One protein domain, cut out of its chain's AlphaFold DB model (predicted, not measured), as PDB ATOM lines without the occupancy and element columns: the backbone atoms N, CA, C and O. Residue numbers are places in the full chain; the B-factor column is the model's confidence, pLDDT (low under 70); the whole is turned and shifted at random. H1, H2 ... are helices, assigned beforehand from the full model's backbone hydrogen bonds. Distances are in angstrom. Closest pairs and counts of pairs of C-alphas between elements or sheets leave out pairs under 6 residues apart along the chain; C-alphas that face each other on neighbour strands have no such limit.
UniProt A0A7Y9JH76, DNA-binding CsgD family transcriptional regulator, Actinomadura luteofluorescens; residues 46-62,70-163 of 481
ATOM      1  N   ALA A  46     195.950 163.689  90.212       51.75
ATOM      2  CA  ALA A  46     196.769 162.500  89.948       51.75
ATOM      3  C   ALA A  46     197.692 162.657  88.721       51.75
ATOM      4  O   ALA A  46     198.672 161.927  88.577       51.75
ATOM      5  N   ALA A  47     197.385 163.557  87.780       56.88
ATOM      6  CA  ALA A  47     198.315 163.921  86.707       56.88
ATOM      7  C   ALA A  47     199.446 164.826  87.224       56.88
ATOM      8  O   ALA A  47     200.611 164.564  86.932       56.88
ATOM      9  N   LEU A  48     199.104 165.821  88.045       60.69
ATOM     10  CA  LEU A  48     200.044 166.751  88.670       60.69
ATOM     11  C   LEU A  48     201.012 166.040  89.636       60.69
ATOM     12  O   LEU A  48     202.213 166.281  89.583       60.69
ATOM     13  N   GLN A  49     200.508 165.117  90.462       62.56
ATOM     14  CA  GLN A  49     201.308 164.296  91.381       62.56
ATOM     15  C   GLN A  49     202.314 163.416  90.625       62.56
ATOM     16  O   GLN A  49     203.493 163.427  90.966       62.56
ATOM     17  N   ARG A  50     201.898 162.728  89.546       70.81
ATOM     18  CA  ARG A  50     202.826 161.964  88.684       70.81
ATOM     19  C   ARG A  50     203.927 162.845  88.101       70.81
ATOM     20  O   ARG A  50     205.094 162.500  88.228       70.81
ATOM     21  N   GLN A  51     203.572 164.002  87.542       77.81
ATOM     22  CA  GLN A  51     204.556 164.948  87.013       77.81
ATOM     23  C   GLN A  51     205.532 165.435  88.097       77.81
ATOM     24  O   GLN A  51     206.713 165.630  87.823       77.81
ATOM     25  N   ALA A  52     205.063 165.629  89.330       75.31
ATOM     26  CA  ALA A  52     205.910 166.055  90.437       75.31
ATOM     27  C   ALA A  52     206.869 164.937  90.904       75.31
ATOM     28  O   ALA A  52     208.040 165.220  91.159       75.31
ATOM     29  N   VAL A  53     206.421 163.672  90.923       74.00
ATOM     30  CA  VAL A  53     207.277 162.489  91.149       74.00
ATOM     31  C   VAL A  53     208.313 162.339  90.028       74.00
ATOM     32  O   VAL A  53     209.499 162.196  90.312       74.00
ATOM     33  N   GLU A  54     207.903 162.446  88.760       81.31
ATOM     34  CA  GLU A  54     208.798 162.397  87.593       81.31
ATOM     35  C   GLU A  54     209.890 163.479  87.680       81.31
ATOM     36  O   GLU A  54     211.080 163.172  87.586       81.31
ATOM     37  N   LEU A  55     209.516 164.736  87.944       85.00
ATOM     38  CA  LEU A  55     210.464 165.846  88.103       85.00
ATOM     39  C   LEU A  55     211.407 165.654  89.298       85.00
ATOM     40  O   LEU A  55     212.589 165.987  89.202       85.00
ATOM     41  N   TRP A  56     210.919 165.094  90.405       79.19
ATOM     42  CA  TRP A  56     211.747 164.753  91.561       79.19
ATOM     43  C   TRP A  56     212.772 163.652  91.226       79.19
ATOM     44  O   TRP A  56     213.957 163.799  91.539       79.19
ATOM     45  N   GLN A  57     212.363 162.599  90.506       78.12
ATOM     46  CA  GLN A  57     213.271 161.542  90.042       78.12
ATOM     47  C   GLN A  57     214.322 162.099  89.067       78.12
ATOM     48  O   GLN A  57     215.502 161.759  89.167       78.12
ATOM     49  N   MET A  58     213.922 162.998  88.160       85.81
ATOM     50  CA  MET A  58     214.836 163.684  87.243       85.81
ATOM     51  C   MET A  58     215.854 164.558  87.982       85.81
ATOM     52  O   MET A  58     217.033 164.519  87.638       85.81
ATOM     53  N   LEU A  59     215.426 165.313  89.002       83.88
ATOM     54  CA  LEU A  59     216.312 166.137  89.833       83.88
ATOM     55  C   LEU A  59     217.378 165.291  90.534       83.88
ATOM     56  O   LEU A  59     218.557 165.625  90.463       83.88
ATOM     57  N   ARG A  60     216.980 164.180  91.169       75.19
ATOM     58  CA  ARG A  60     217.910 163.261  91.845       75.19
ATOM     59  C   ARG A  60     218.930 162.656  90.877       75.19
ATOM     60  O   ARG A  60     220.089 162.481  91.232       75.19
ATOM     61  N   ASN A  61     218.496 162.336  89.661       80.06
ATOM     62  CA  ASN A  61     219.333 161.698  88.648       80.06
ATOM     63  C   ASN A  61     220.160 162.708  87.817       80.06
ATOM     64  O   ASN A  61     220.865 162.298  86.891       80.06
ATOM     65  N   ARG A  62     220.081 164.018  88.102       83.81
ATOM     66  CA  ARG A  62     220.858 165.051  87.404       83.81
ATOM     67  C   ARG A  62     222.321 164.985  87.852       83.81
ATOM     68  O   ARG A  62     222.647 165.296  88.994       83.81
ATOM     69  N   SER A  70     222.948 178.022  86.825       88.75
ATOM     70  CA  SER A  70     222.063 178.669  87.808       88.75
ATOM     71  C   SER A  70     220.987 177.729  88.382       88.75
ATOM     72  O   SER A  70     220.514 177.961  89.500       88.75
ATOM     73  N   LEU A  71     220.608 176.674  87.648       90.56
ATOM     74  CA  LEU A  71     219.702 175.630  88.127       90.56
ATOM     75  C   LEU A  71     220.424 174.660  89.069       90.56
ATOM     76  O   LEU A  71     219.885 174.361  90.129       90.56
ATOM     77  N   ASP A  72     221.648 174.233  88.742       88.81
ATOM     78  CA  ASP A  72     222.454 173.358  89.612       88.81
ATOM     79  C   ASP A  72     222.691 173.993  90.986       88.81
ATOM     80  O   ASP A  72     222.517 173.341  92.014       88.81
ATOM     81  N   VAL A  73     223.005 175.293  91.016       88.75
ATOM     82  CA  VAL A  73     223.173 176.053  92.265       88.75
ATOM     83  C   VAL A  73     221.865 176.091  93.074       88.75
ATOM     84  O   VAL A  73     221.883 175.878  94.285       88.75
ATOM     85  N   LEU A  74     220.715 176.303  92.422       89.44
ATOM     86  CA  LEU A  74     219.406 176.301  93.089       89.44
ATOM     87  C   LEU A  74     219.030 174.912  93.642       89.44
ATOM     88  O   LEU A  74     218.471 174.822  94.735       89.44
ATOM     89  N   ILE A  75     219.348 173.837  92.916       87.88
ATOM     90  CA  ILE A  75     219.142 172.450  93.359       87.88
ATOM     91  C   ILE A  75     220.043 172.135  94.557       87.88
ATOM     92  O   ILE A  75     219.573 171.570  95.548       87.88
ATOM     93  N   ALA A  76     221.317 172.531  94.499       84.75
ATOM     94  CA  ALA A  76     222.262 172.353  95.595       84.75
ATOM     95  C   ALA A  76     221.782 173.074  96.863       84.75
ATOM     96  O   ALA A  76     221.715 172.460  97.921       84.75
ATOM     97  N   GLU A  77     221.344 174.333  96.771       86.25
ATOM     98  CA  GLU A  77     220.766 175.053  97.915       86.25
ATOM     99  C   GLU A  77     219.497 174.381  98.464       86.25
ATOM    100  O   GLU A  77     219.371 174.211  99.676       86.25
ATOM    101  N   ALA A  78     218.583 173.938  97.590       82.19
ATOM    102  CA  ALA A  78     217.353 173.245  97.989       82.19
ATOM    103  C   ALA A  78     217.603 171.887  98.668       82.19
ATOM    104  O   ALA A  78     216.705 171.354  99.319       82.19
ATOM    105  N   THR A  79     218.801 171.316  98.513       77.44
ATOM    106  CA  THR A  79     219.181 170.002  99.052       77.44
ATOM    107  C   THR A  79     220.318 170.043 100.081       77.44
ATOM    108  O   THR A  79     220.594 169.030 100.716       77.44
ATOM    109  N   ALA A  80     220.958 171.189 100.315       73.31
ATOM    110  CA  ALA A  80     222.045 171.316 101.288       73.31
ATOM    111  C   ALA A  80     221.572 171.439 102.751       73.31
ATOM    112  O   ALA A  80     222.403 171.401 103.656       73.31
ATOM    113  N   GLY A  81     220.271 171.652 102.995       62.91
ATOM    114  CA  GLY A  81     219.692 171.758 104.345       62.91
ATOM    115  C   GLY A  81     220.089 173.012 105.140       62.91
ATOM    116  O   GLY A  81     219.672 173.176 106.281       62.91
ATOM    117  N   ALA A  82     220.893 173.906 104.555       62.03
ATOM    118  CA  ALA A  82     221.437 175.078 105.243       62.03
ATOM    119  C   ALA A  82     220.384 176.165 105.533       62.03
ATOM    120  O   ALA A  82     220.497 176.874 106.532       62.03
ATOM    121  N   ALA A  83     219.376 176.313 104.665       66.75
ATOM    122  CA  ALA A  83     218.292 177.274 104.832       66.75
ATOM    123  C   ALA A  83     217.019 176.851 104.080       66.75
ATOM    124  O   ALA A  83     217.065 176.311 102.975       66.75
ATOM    125  N   VAL A  84     215.869 177.186 104.664       73.19
ATOM    126  CA  VAL A  84     214.532 176.968 104.100       73.19
ATOM    127  C   VAL A  84     214.308 177.911 102.904       73.19
ATOM    128  O   VAL A  84     214.076 179.106 103.085       73.19
ATOM    129  N   LEU A  85     214.332 177.399 101.669       76.56
ATOM    130  CA  LEU A  85     214.116 178.225 100.470       76.56
ATOM    131  C   LEU A  85     212.635 178.580 100.272       76.56
ATOM    132  O   LEU A  85     211.818 177.727  99.918       76.56
ATOM    133  N   HIS A  86     212.279 179.853 100.453       73.50
ATOM    134  CA  HIS A  86     210.921 180.343 100.195       73.50
ATOM    135  C   HIS A  86     210.552 180.231  98.707       73.50
ATOM    136  O   HIS A  86     211.366 180.495  97.818       73.50
ATOM    137  N   LEU A  87     209.291 179.886  98.440       69.81
ATOM    138  CA  LEU A  87     208.785 179.613  97.093       69.81
ATOM    139  C   LEU A  87     208.994 180.777  96.114       69.81
ATOM    140  O   LEU A  87     209.371 180.546  94.970       69.81
ATOM    141  N   ASP A  88     208.806 182.020  96.552       64.12
ATOM    142  CA  ASP A  88     208.959 183.198  95.686       64.12
ATOM    143  C   ASP A  88     210.414 183.407  95.241       64.12
ATOM    144  O   ASP A  88     210.671 183.901  94.142       64.12
ATOM    145  N   THR A  89     211.378 182.988  96.065       79.94
ATOM    146  CA  THR A  89     212.805 182.964  95.716       79.94
ATOM    147  C   THR A  89     213.087 181.879  94.678       79.94
ATOM    148  O   THR A  89     213.790 182.140  93.704       79.94
ATOM    149  N   ILE A  90     212.492 180.690  94.843       84.06
ATOM    150  CA  ILE A  90     212.604 179.574  93.889       84.06
ATOM    151  C   ILE A  90     211.985 179.963  92.537       84.06
ATOM    152  O   ILE A  90     212.662 179.888  91.517       84.06
ATOM    153  N   ASN A  91     210.744 180.463  92.523       79.69
ATOM    154  CA  ASN A  91     210.042 180.911  91.316       79.69
ATOM    155  C   ASN A  91     210.824 181.992  90.557       79.69
ATOM    156  O   ASN A  91     210.996 181.893  89.343       79.69
ATOM    157  N   ARG A  92     211.341 183.005  91.269       84.75
ATOM    158  CA  ARG A  92     212.143 184.082  90.670       84.75
ATOM    159  C   ARG A  92     213.431 183.554  90.040       84.75
ATOM    160  O   ARG A  92     213.787 183.984  88.948       84.75
ATOM    161  N   ARG A  93     214.111 182.605  90.692       92.06
ATOM    162  CA  ARG A  93     215.337 181.992  90.158       92.06
ATOM    163  C   ARG A  93     215.059 181.046  88.996       92.06
ATOM    164  O   ARG A  93     215.801 181.076  88.025       92.06
ATOM    165  N   LEU A  94     213.971 180.278  89.023       90.94
ATOM    166  CA  LEU A  94     213.551 179.466  87.875       90.94
ATOM    167  C   LEU A  94     213.150 180.330  86.669       90.94
ATOM    168  O   LEU A  94     213.448 179.953  85.541       90.94
ATOM    169  N   GLN A  95     212.541 181.501  86.883       87.62
ATOM    170  CA  GLN A  95     212.338 182.486  85.813       87.62
ATOM    171  C   GLN A  95     213.685 182.983  85.259       87.62
ATOM    172  O   GLN A  95     213.876 182.948  84.053       87.62
ATOM    173  N   GLN A  96     214.655 183.330  86.113       91.19
ATOM    174  CA  GLN A  96     216.004 183.721  85.667       91.19
ATOM    175  C   GLN A  96     216.733 182.606  84.893       91.19
ATOM    176  O   GLN A  96     217.445 182.900  83.937       91.19
ATOM    177  N   VAL A  97     216.547 181.332  85.262       93.06
ATOM    178  CA  VAL A  97     217.064 180.176  84.502       93.06
ATOM    179  C   VAL A  97     216.387 180.071  83.128       93.06
ATOM    180  O   VAL A  97     217.080 179.829  82.140       93.06
ATOM    181  N   ALA A  98     215.066 180.283  83.049       89.69
ATOM    182  CA  ALA A  98     214.328 180.328  81.781       89.69
ATOM    183  C   ALA A  98     214.873 181.440  80.868       89.69
ATOM    184  O   ALA A  98     215.258 181.180  79.728       89.69
ATOM    185  N   ASP A  99     214.975 182.657  81.410       89.75
ATOM    186  CA  ASP A  99     215.394 183.864  80.692       89.75
ATOM    187  C   ASP A  99     216.852 183.780  80.208       89.75
ATOM    188  O   ASP A  99     217.182 184.283  79.135       89.75
ATOM    189  N   ALA A 100     217.728 183.122  80.976       90.25
ATOM    190  CA  ALA A 100     219.124 182.908  80.600       90.25
ATOM    191  C   ALA A 100     219.297 181.893  79.454       90.25
ATOM    192  O   ALA A 100     220.321 181.919  78.772       90.25
ATOM    193  N   GLY A 101     218.340 180.977  79.250       87.88
ATOM    194  CA  GLY A 101     218.353 180.007  78.148       87.88
ATOM    195  C   GLY A 101     219.517 179.001  78.153       87.88
ATOM    196  O   GLY A 101     219.759 178.358  77.135       87.88
ATOM    197  N   GLN A 102     220.239 178.868  79.272       86.12
ATOM    198  CA  GLN A 102     221.477 178.076  79.386       86.12
ATOM    199  C   GLN A 102     221.248 176.561  79.507       86.12
ATOM    200  O   GLN A 102     222.169 175.778  79.281       86.12
ATOM    201  N   GLU A 103     220.041 176.134  79.879       89.88
ATOM    202  CA  GLU A 103     219.717 174.719  80.061       89.88
ATOM    203  C   GLU A 103     219.589 173.969  78.727       89.88
ATOM    204  O   GLU A 103     219.051 174.478  77.740       89.88
ATOM    205  N   LEU A 104     220.022 172.706  78.723       89.19
ATOM    206  CA  LEU A 104     219.810 171.765  77.621       89.19
ATOM    207  C   LEU A 104     218.492 170.984  77.813       89.19
ATOM    208  O   LEU A 104     217.965 170.915  78.928       89.19
ATOM    209  N   PRO A 105     217.911 170.387  76.756       89.94
ATOM    210  CA  PRO A 105     216.800 169.445  76.906       89.94
ATOM    211  C   PRO A 105     217.177 168.265  77.822       89.94
ATOM    212  O   PRO A 105     218.316 167.800  77.755       89.94
ATOM    213  N   PRO A 106     216.258 167.752  78.662       91.25
ATOM    214  CA  PRO A 106     214.853 168.161  78.813       91.25
ATOM    215  C   PRO A 106     214.642 169.391  79.718       91.25
ATOM    216  O   PRO A 106     213.566 169.985  79.714       91.25
ATOM    217  N   TRP A 107     215.650 169.813  80.485       91.69
ATOM    218  CA  TRP A 107     215.532 170.885  81.484       91.69
ATOM    219  C   TRP A 107     215.122 172.232  80.895       91.69
ATOM    220  O   TRP A 107     214.294 172.933  81.476       91.69
ATOM    221  N   ARG A 108     215.600 172.542  79.689       92.00
ATOM    222  CA  ARG A 108     215.161 173.700  78.900       92.00
ATOM    223  C   ARG A 108     213.645 173.749  78.698       92.00
ATOM    224  O   ARG A 108     213.060 174.825  78.701       92.00
ATOM    225  N   GLU A 109     213.005 172.606  78.481       91.81
ATOM    226  CA  GLU A 109     211.564 172.523  78.218       91.81
ATOM    227  C   GLU A 109     210.769 172.615  79.519       91.81
ATOM    228  O   GLU A 109     209.822 173.395  79.597       91.81
ATOM    229  N   ILE A 110     211.228 171.908  80.559       90.50
ATOM    230  CA  ILE A 110     210.666 171.948  81.918       90.50
ATOM    231  C   ILE A 110     210.657 173.373  82.474       90.50
ATOM    232  O   ILE A 110     209.651 173.817  83.020       90.50
ATOM    233  N   VAL A 111     211.776 174.092  82.349       91.31
ATOM    234  CA  VAL A 111     211.907 175.435  82.914       91.31
ATOM    235  C   VAL A 111     211.204 176.479  82.041       91.31
ATOM    236  O   VAL A 111     210.650 177.428  82.583       91.31
ATOM    237  N   ASN A 112     211.115 176.310  80.718       88.81
ATOM    238  CA  ASN A 112     210.390 177.272  79.879       88.81
ATOM    239  C   ASN A 112     208.862 177.132  79.969       88.81
ATOM    240  O   ASN A 112     208.168 178.149  80.007       88.81
ATOM    241  N   GLN A 113     208.317 175.918  80.061       85.75
ATOM    242  CA  GLN A 113     206.872 175.698  80.187       85.75
ATOM    243  C   GLN A 113     206.345 176.139  81.575       85.75
ATOM    244  O   GLN A 113     206.834 175.652  82.592       85.75
ATOM    245  N   PRO A 114     205.336 177.036  81.671       76.88
ATOM    246  CA  PRO A 114     204.912 177.594  82.961       76.88
ATOM    247  C   PRO A 114     204.400 176.568  83.984       76.88
ATOM    248  O   PRO A 114     204.719 176.678  85.164       76.88
ATOM    249  N   SER A 115     203.628 175.568  83.546       72.19
ATOM    250  CA  SER A 115     203.032 174.555  84.429       72.19
ATOM    251  C   SER A 115     204.084 173.621  85.033       72.19
ATOM    252  O   SER A 115     204.172 173.496  86.249       72.19
ATOM    253  N   THR A 116     204.937 173.023  84.203       79.50
ATOM    254  CA  THR A 116     206.058 172.164  84.623       79.50
ATOM    255  C   THR A 116     207.076 172.921  85.472       79.50
ATOM    256  O   THR A 116     207.557 172.372  86.463       79.50
ATOM    257  N   ARG A 117     207.349 174.196  85.169       84.94
ATOM    258  CA  ARG A 117     208.189 175.072  86.003       84.94
ATOM    259  C   ARG A 117     207.579 175.316  87.384       84.94
ATOM    260  O   ARG A 117     208.309 175.308  88.371       84.94
ATOM    261  N   GLN A 118     206.263 175.512  87.473       75.94
ATOM    262  CA  GLN A 118     205.560 175.656  88.748       75.94
ATOM    263  C   GLN A 118     205.602 174.348  89.555       75.94
ATOM    264  O   GLN A 118     205.899 174.379  90.750       75.94
ATOM    265  N   THR A 119     205.411 173.194  88.906       78.69
ATOM    266  CA  THR A 119     205.580 171.878  89.546       78.69
ATOM    267  C   THR A 119     207.018 171.690  90.055       78.69
ATOM    268  O   THR A 119     207.214 171.295  91.202       78.69
ATOM    269  N   LEU A 120     208.032 172.061  89.258       86.38
ATOM    270  CA  LEU A 120     209.449 172.034  89.642       86.38
ATOM    271  C   LEU A 120     209.750 172.948  90.841       86.38
ATOM    272  O   LEU A 120     210.448 172.533  91.766       86.38
ATOM    273  N   ALA A 121     209.200 174.167  90.862       83.44
ATOM    274  CA  ALA A 121     209.322 175.073  92.002       83.44
ATOM    275  C   ALA A 121     208.781 174.434  93.286       83.44
ATOM    276  O   ALA A 121     209.374 174.575  94.359       83.44
ATOM    277  N   GLY A 122     207.685 173.684  93.163       76.12
ATOM    278  CA  GLY A 122     207.086 172.946  94.259       76.12
ATOM    279  C   GLY A 122     207.912 171.768  94.760       76.12
ATOM    280  O   GLY A 122     208.041 171.591  95.970       76.12
ATOM    281  N   VAL A 123     208.531 171.013  93.852       81.38
ATOM    282  CA  VAL A 123     209.462 169.932  94.209       81.38
ATOM    283  C   VAL A 123     210.691 170.489  94.933       81.38
ATOM    284  O   VAL A 123     211.062 169.983  95.990       81.38
ATOM    285  N   LEU A 124     211.286 171.579  94.436       84.12
ATOM    286  CA  LEU A 124     212.408 172.254  95.104       84.12
ATOM    287  C   LEU A 124     212.001 172.826  96.470       84.12
ATOM    288  O   LEU A 124     212.764 172.736  97.433       84.12
ATOM    289  N   ARG A 125     210.775 173.357  96.591       81.38
ATOM    290  CA  ARG A 125     210.232 173.824  97.869       81.38
ATOM    291  C   ARG A 125     210.091 172.674  98.865       81.38
ATOM    292  O   ARG A 125     210.522 172.830 100.005       81.38
ATOM    293  N   ALA A 126     209.543 171.538  98.436       74.88
ATOM    294  CA  ALA A 126     209.420 170.331  99.248       74.88
ATOM    295  C   ALA A 126     210.793 169.821  99.712       74.88
ATOM    296  O   ALA A 126     210.997 169.639 100.910       74.88
ATOM    297  N   LEU A 127     211.763 169.694  98.797       77.69
ATOM    298  CA  LEU A 127     213.146 169.309  99.112       77.69
ATOM    299  C   LEU A 127     213.771 170.221 100.181       77.69
ATOM    300  O   LEU A 127     214.324 169.714 101.155       77.69
ATOM    301  N   SER A 128     213.584 171.543 100.059       78.50
ATOM    302  CA  SER A 128     214.072 172.527 101.040       78.50
ATOM    303  C   SER A 128     213.364 172.473 102.401       78.50
ATOM    304  O   SER A 128     213.843 173.067 103.362       78.50
ATOM    305  N   LEU A 129     212.211 171.802 102.486       73.00
ATOM    306  CA  LEU A 129     211.460 171.596 103.724       73.00
ATOM    307  C   LEU A 129     211.786 170.257 104.388       73.00
ATOM    308  O   LEU A 129     211.735 170.193 105.612       73.00
ATOM    309  N   LEU A 130     212.148 169.215 103.623       72.12
ATOM    310  CA  LEU A 130     212.372 167.852 104.130       72.12
ATOM    311  C   LEU A 130     213.278 167.799 105.364       72.12
ATOM    312  O   LEU A 130     212.947 167.120 106.335       72.12
ATOM    313  N   GLU A 131     214.400 168.522 105.351       65.00
ATOM    314  CA  GLU A 131     215.368 168.521 106.461       65.00
ATOM    315  C   GLU A 131     214.832 169.170 107.747       65.00
ATOM    316  O   GLU A 131     215.348 168.902 108.830       65.00
ATOM    317  N   HIS A 132     213.766 169.964 107.628       64.69
ATOM    318  CA  HIS A 132     213.079 170.660 108.714       64.69
ATOM    319  C   HIS A 132     211.731 170.009 109.087       64.69
ATOM    320  O   HIS A 132     210.980 170.570 109.884       64.69
ATOM    321  N   THR A 133     211.415 168.835 108.525       61.91
ATOM    322  CA  THR A 133     210.302 167.979 108.978       61.91
ATOM    323  C   THR A 133     210.744 167.048 110.114       61.91
ATOM    324  O   THR A 133     211.941 166.874 110.357       61.91
ATOM    325  N   ASP A 134     209.790 166.354 110.746       52.88
ATOM    326  CA  ASP A 134     210.048 165.319 111.764       52.88
ATOM    327  C   ASP A 134     210.939 164.149 111.276       52.88
ATOM    328  O   ASP A 134     211.430 163.362 112.086       52.88
ATOM    329  N   LEU A 135     211.202 164.040 109.965       56.84
ATOM    330  CA  LEU A 135     212.174 163.101 109.390       56.84
ATOM    331  C   LEU A 135     213.628 163.420 109.803       56.84
ATOM    332  O   LEU A 135     214.458 162.506 109.889       56.84
ATOM    333  N   GLY A 136     213.948 164.704 110.020       56.34
ATOM    334  CA  GLY A 136     215.303 165.230 110.232       56.34
ATOM    335  C   GLY A 136     216.276 164.950 109.073       56.34
ATOM    336  O   GLY A 136     215.971 164.197 108.147       56.34
ATOM    337  N   SER A 137     217.500 165.489 109.116       65.69
ATOM    338  CA  SER A 137     218.465 165.369 108.000       65.69
ATOM    339  C   SER A 137     218.770 163.928 107.556       65.69
ATOM    340  O   SER A 137     219.051 163.684 106.385       65.69
ATOM    341  N   SER A 138     218.707 162.937 108.454       62.56
ATOM    342  CA  SER A 138     218.933 161.523 108.101       62.56
ATOM    343  C   SER A 138     217.693 160.819 107.534       62.56
ATOM    344  O   SER A 138     217.833 159.873 106.760       62.56
ATOM    345  N   GLY A 139     216.477 161.248 107.885       62.69
ATOM    346  CA  GLY A 139     215.258 160.816 107.196       62.69
ATOM    347  C   GLY A 139     215.117 161.502 105.838       62.69
ATOM    348  O   GLY A 139     214.869 160.829 104.846       62.69
ATOM    349  N   ALA A 140     215.404 162.803 105.772       66.19
ATOM    350  CA  ALA A 140     215.410 163.591 104.546       66.19
ATOM    351  C   ALA A 140     216.426 163.081 103.510       66.19
ATOM    352  O   ALA A 140     216.069 162.955 102.342       66.19
ATOM    353  N   ARG A 141     217.656 162.725 103.921       71.12
ATOM    354  CA  ARG A 141     218.625 162.044 103.038       71.12
ATOM    355  C   ARG A 141     218.101 160.693 102.554       71.12
ATOM    356  O   ARG A 141     218.047 160.474 101.355       71.12
ATOM    357  N   ARG A 142     217.612 159.827 103.451       68.38
ATOM    358  CA  ARG A 142     217.041 158.532 103.039       68.38
ATOM    359  C   ARG A 142     215.894 158.684 102.045       68.38
ATOM    360  O   ARG A 142     215.907 157.973 101.058       68.38
ATOM    361  N   LEU A 143     214.974 159.624 102.255       65.44
ATOM    362  CA  LEU A 143     213.874 159.880 101.323       65.44
ATOM    363  C   LEU A 143     214.362 160.464  99.985       65.44
ATOM    364  O   LEU A 143     213.823 160.125  98.936       65.44
ATOM    365  N   ARG A 144     215.396 161.318 100.013       68.06
ATOM    366  CA  ARG A 144     216.062 161.863  98.818       68.06
ATOM    367  C   ARG A 144     216.716 160.762  97.979       68.06
ATOM    368  O   ARG A 144     216.629 160.795  96.757       68.06
ATOM    369  N   ASP A 145     217.347 159.797  98.637       69.00
ATOM    370  CA  ASP A 145     218.146 158.758  97.989       69.00
ATOM    371  C   ASP A 145     217.279 157.543  97.588       69.00
ATOM    372  O   ASP A 145     217.395 157.024  96.475       69.00
ATOM    373  N   GLN A 146     216.360 157.126  98.467       65.38
ATOM    374  CA  GLN A 146     215.484 155.953  98.367       65.38
ATOM    375  C   GLN A 146     214.021 156.340  98.678       65.38
ATOM    376  O   GLN A 146     213.629 156.392  99.847       65.38
ATOM    377  N   PRO A 147     213.207 156.631  97.648       63.22
ATOM    378  CA  PRO A 147     211.841 157.100  97.824       63.22
ATOM    379  C   PRO A 147     210.863 155.975  98.157       63.22
ATOM    380  O   PRO A 147     211.006 154.848  97.685       63.22
ATOM    381  N   ASP A 148     209.809 156.349  98.874       64.75
ATOM    382  CA  ASP A 148     208.497 155.722  98.752       64.75
ATOM    383  C   ASP A 148     207.622 156.698  97.945       64.75
ATOM    384  O   ASP A 148     207.504 157.872  98.315       64.75
ATOM    385  N   ASP A 149     207.082 156.251  96.807       58.94
ATOM    386  CA  ASP A 149     206.349 157.113  95.871       58.94
ATOM    387  C   ASP A 149     205.063 157.687  96.504       58.94
ATOM    388  O   ASP A 149     204.675 158.813  96.178       58.94
ATOM    389  N   GLU A 150     204.428 156.971  97.446       54.69
ATOM    390  CA  GLU A 150     203.245 157.471  98.168       54.69
ATOM    391  C   GLU A 150     203.620 158.598  99.142       54.69
ATOM    392  O   GLU A 150     202.983 159.655  99.150       54.69
ATOM    393  N   LEU A 151     204.709 158.427  99.898       56.91
ATOM    394  CA  LEU A 151     205.204 159.431 100.846       56.91
ATOM    395  C   LEU A 151     205.715 160.693 100.131       56.91
ATOM    396  O   LEU A 151     205.545 161.810 100.622       56.91
ATOM    397  N   ILE A 152     206.307 160.543  98.942       59.59
ATOM    398  CA  ILE A 152     206.671 161.684  98.095       59.59
ATOM    399  C   ILE A 152     205.429 162.414  97.585       59.59
ATOM    400  O   ILE A 152     205.408 163.645  97.622       59.59
ATOM    401  N   ALA A 153     204.388 161.697  97.154       56.44
ATOM    402  CA  ALA A 153     203.135 162.324  96.745       56.44
ATOM    403  C   ALA A 153     202.488 163.113  97.901       56.44
ATOM    404  O   ALA A 153     202.089 164.256  97.691       56.44
ATOM    405  N   GLU A 154     202.463 162.565  99.122       54.44
ATOM    406  CA  GLU A 154     201.950 163.237 100.328       54.44
ATOM    407  C   GLU A 154     202.743 164.509 100.680       54.44
ATOM    408  O   GLU A 154     202.169 165.567 100.963       54.44
ATOM    409  N   ILE A 155     204.075 164.447 100.608       56.72
ATOM    410  CA  ILE A 155     204.953 165.592 100.883       56.72
ATOM    411  C   ILE A 155     204.832 166.669  99.797       56.72
ATOM    412  O   ILE A 155     204.886 167.861 100.106       56.72
ATOM    413  N   LEU A 156     204.635 166.281  98.535       59.16
ATOM    414  CA  LEU A 156     204.416 167.216  97.430       59.16
ATOM    415  C   LEU A 156     203.020 167.846  97.473       59.16
ATOM    416  O   LEU A 156     202.915 169.038  97.197       59.16
ATOM    417  N   ASP A 157     201.984 167.112  97.884       54.50
ATOM    418  CA  ASP A 157     200.628 167.635  98.116       54.50
ATOM    419  C   ASP A 157     200.633 168.633  99.293       54.50
ATOM    420  O   ASP A 157     200.180 169.772  99.159       54.50
ATOM    421  N   THR A 158     201.308 168.283 100.395       49.31
ATOM    422  CA  THR A 158     201.563 169.179 101.539       49.31
ATOM    423  C   THR A 158     202.334 170.432 101.115       49.31
ATOM    424  O   THR A 158     201.974 171.558 101.470       49.31
ATOM    425  N   ALA A 159     203.384 170.274 100.305       50.47
ATOM    426  CA  ALA A 159     204.126 171.403  99.771       50.47
ATOM    427  C   ALA A 159     203.265 172.242  98.814       50.47
ATOM    428  O   ALA A 159     203.423 173.461  98.803       50.47
ATOM    429  N   GLN A 160     202.374 171.646  98.019       52.69
ATOM    430  CA  GLN A 160     201.484 172.360  97.095       52.69
ATOM    431  C   GLN A 160     200.380 173.127  97.827       52.69
ATOM    432  O   GLN A 160     200.072 174.258  97.442       52.69
ATOM    433  N   ALA A 161     199.878 172.607  98.948       49.06
ATOM    434  CA  ALA A 161     199.035 173.368  99.868       49.06
ATOM    435  C   ALA A 161     199.758 174.637 100.373       49.06
ATOM    436  O   ALA A 161     199.161 175.715 100.417       49.06
ATOM    437  N   LEU A 162     201.069 174.544 100.642       43.31
ATOM    438  CA  LEU A 162     201.939 175.680 100.986       43.31
ATOM    439  C   LEU A 162     202.299 176.594  99.789       43.31
ATOM    440  O   LEU A 162     202.868 177.667 100.008       43.31
ATOM    441  N   GLN A 163     201.980 176.203  98.546       46.84
ATOM    442  CA  GLN A 163     202.293 176.934  97.303       46.84
ATOM    443  C   GLN A 163     201.124 177.714  96.691       46.84
ATOM    444  O   GLN A 163     201.303 178.363  95.657       46.84
TER     445      GLN A 163
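Overview. This is residues 46 to 62 and 70 to 163 of the 481 residues of the protein "DNA-binding CsgD family transcriptional regulator" of Actinomadura luteofluorescens (UniProt A0A7Y9JH76). One long helix, H5, runs through the core, with the helical hairpin H2 and H3 packed on one side and H1 and H7 crossing it on another. H4 sits at its first end and H6 lies beyond its last. The printed part has 111 residues with seven named helices, H1 to H7 in order, and no named strand: the class is all helix. It is compact, with a radius of gyration of the C-alphas of 13.0 A, and spans 37 by 31 by 25 A.

Arrangement. Start at H1, residues 46 to 60, which touches residues 116 to 123 of the hub H5, residues 114 to 130, at a steep tilt of 64 degrees; their closest C-alphas, Ala 52 and Thr 119, are 5.9 A apart. Next look at H2, residues 70 to 79, and H3, residues 87 to 100, a hairpin at a shallow tilt of 24 degrees, closest at C-alphas 70 and 97, 6.2 A. H3 touches H5, closest at C-alphas 90 and 121, 5.9 A; H2 touches residues 124 to 128 of H5, closest at C-alphas 78 and 128, 4.5 A. H4, residues 107 to 112, touches H5 only at the corner, closest at C-alphas 111 and 117, 4.8 A. H6, residues 136 to 145, only just touches H5, only at the corner, with 3 pairs of C-alphas within 8 A, the closest 130 and 140, 5.2 A. With residues 155 to 160, H7, residues 149 to 161, touches residues 122 to 126 of H5, about perpendicular at 76 degrees, closest at C-alphas 126 and 159, 5.4 A. In each helix every O i to N i+4 pair is within hydrogen-bond range.

Along the chain. Find C-alpha 46 at (196.769, 162.500, 89.948); from there H1 runs 21.2 A. H3 covers 19.7 A, H5 24.5 A, and H7 18.3 A to C-alpha 161 at (199.035, 173.368, 99.868).

Size, cuts and confidence. Residues 63 to 69 are not printed; C-alphas 62 and 70 are 13.7 A apart across the cut. Mean pLDDT of the printed part is 74.4, with residues 131 to 140 and 142 to 163 among those under 70.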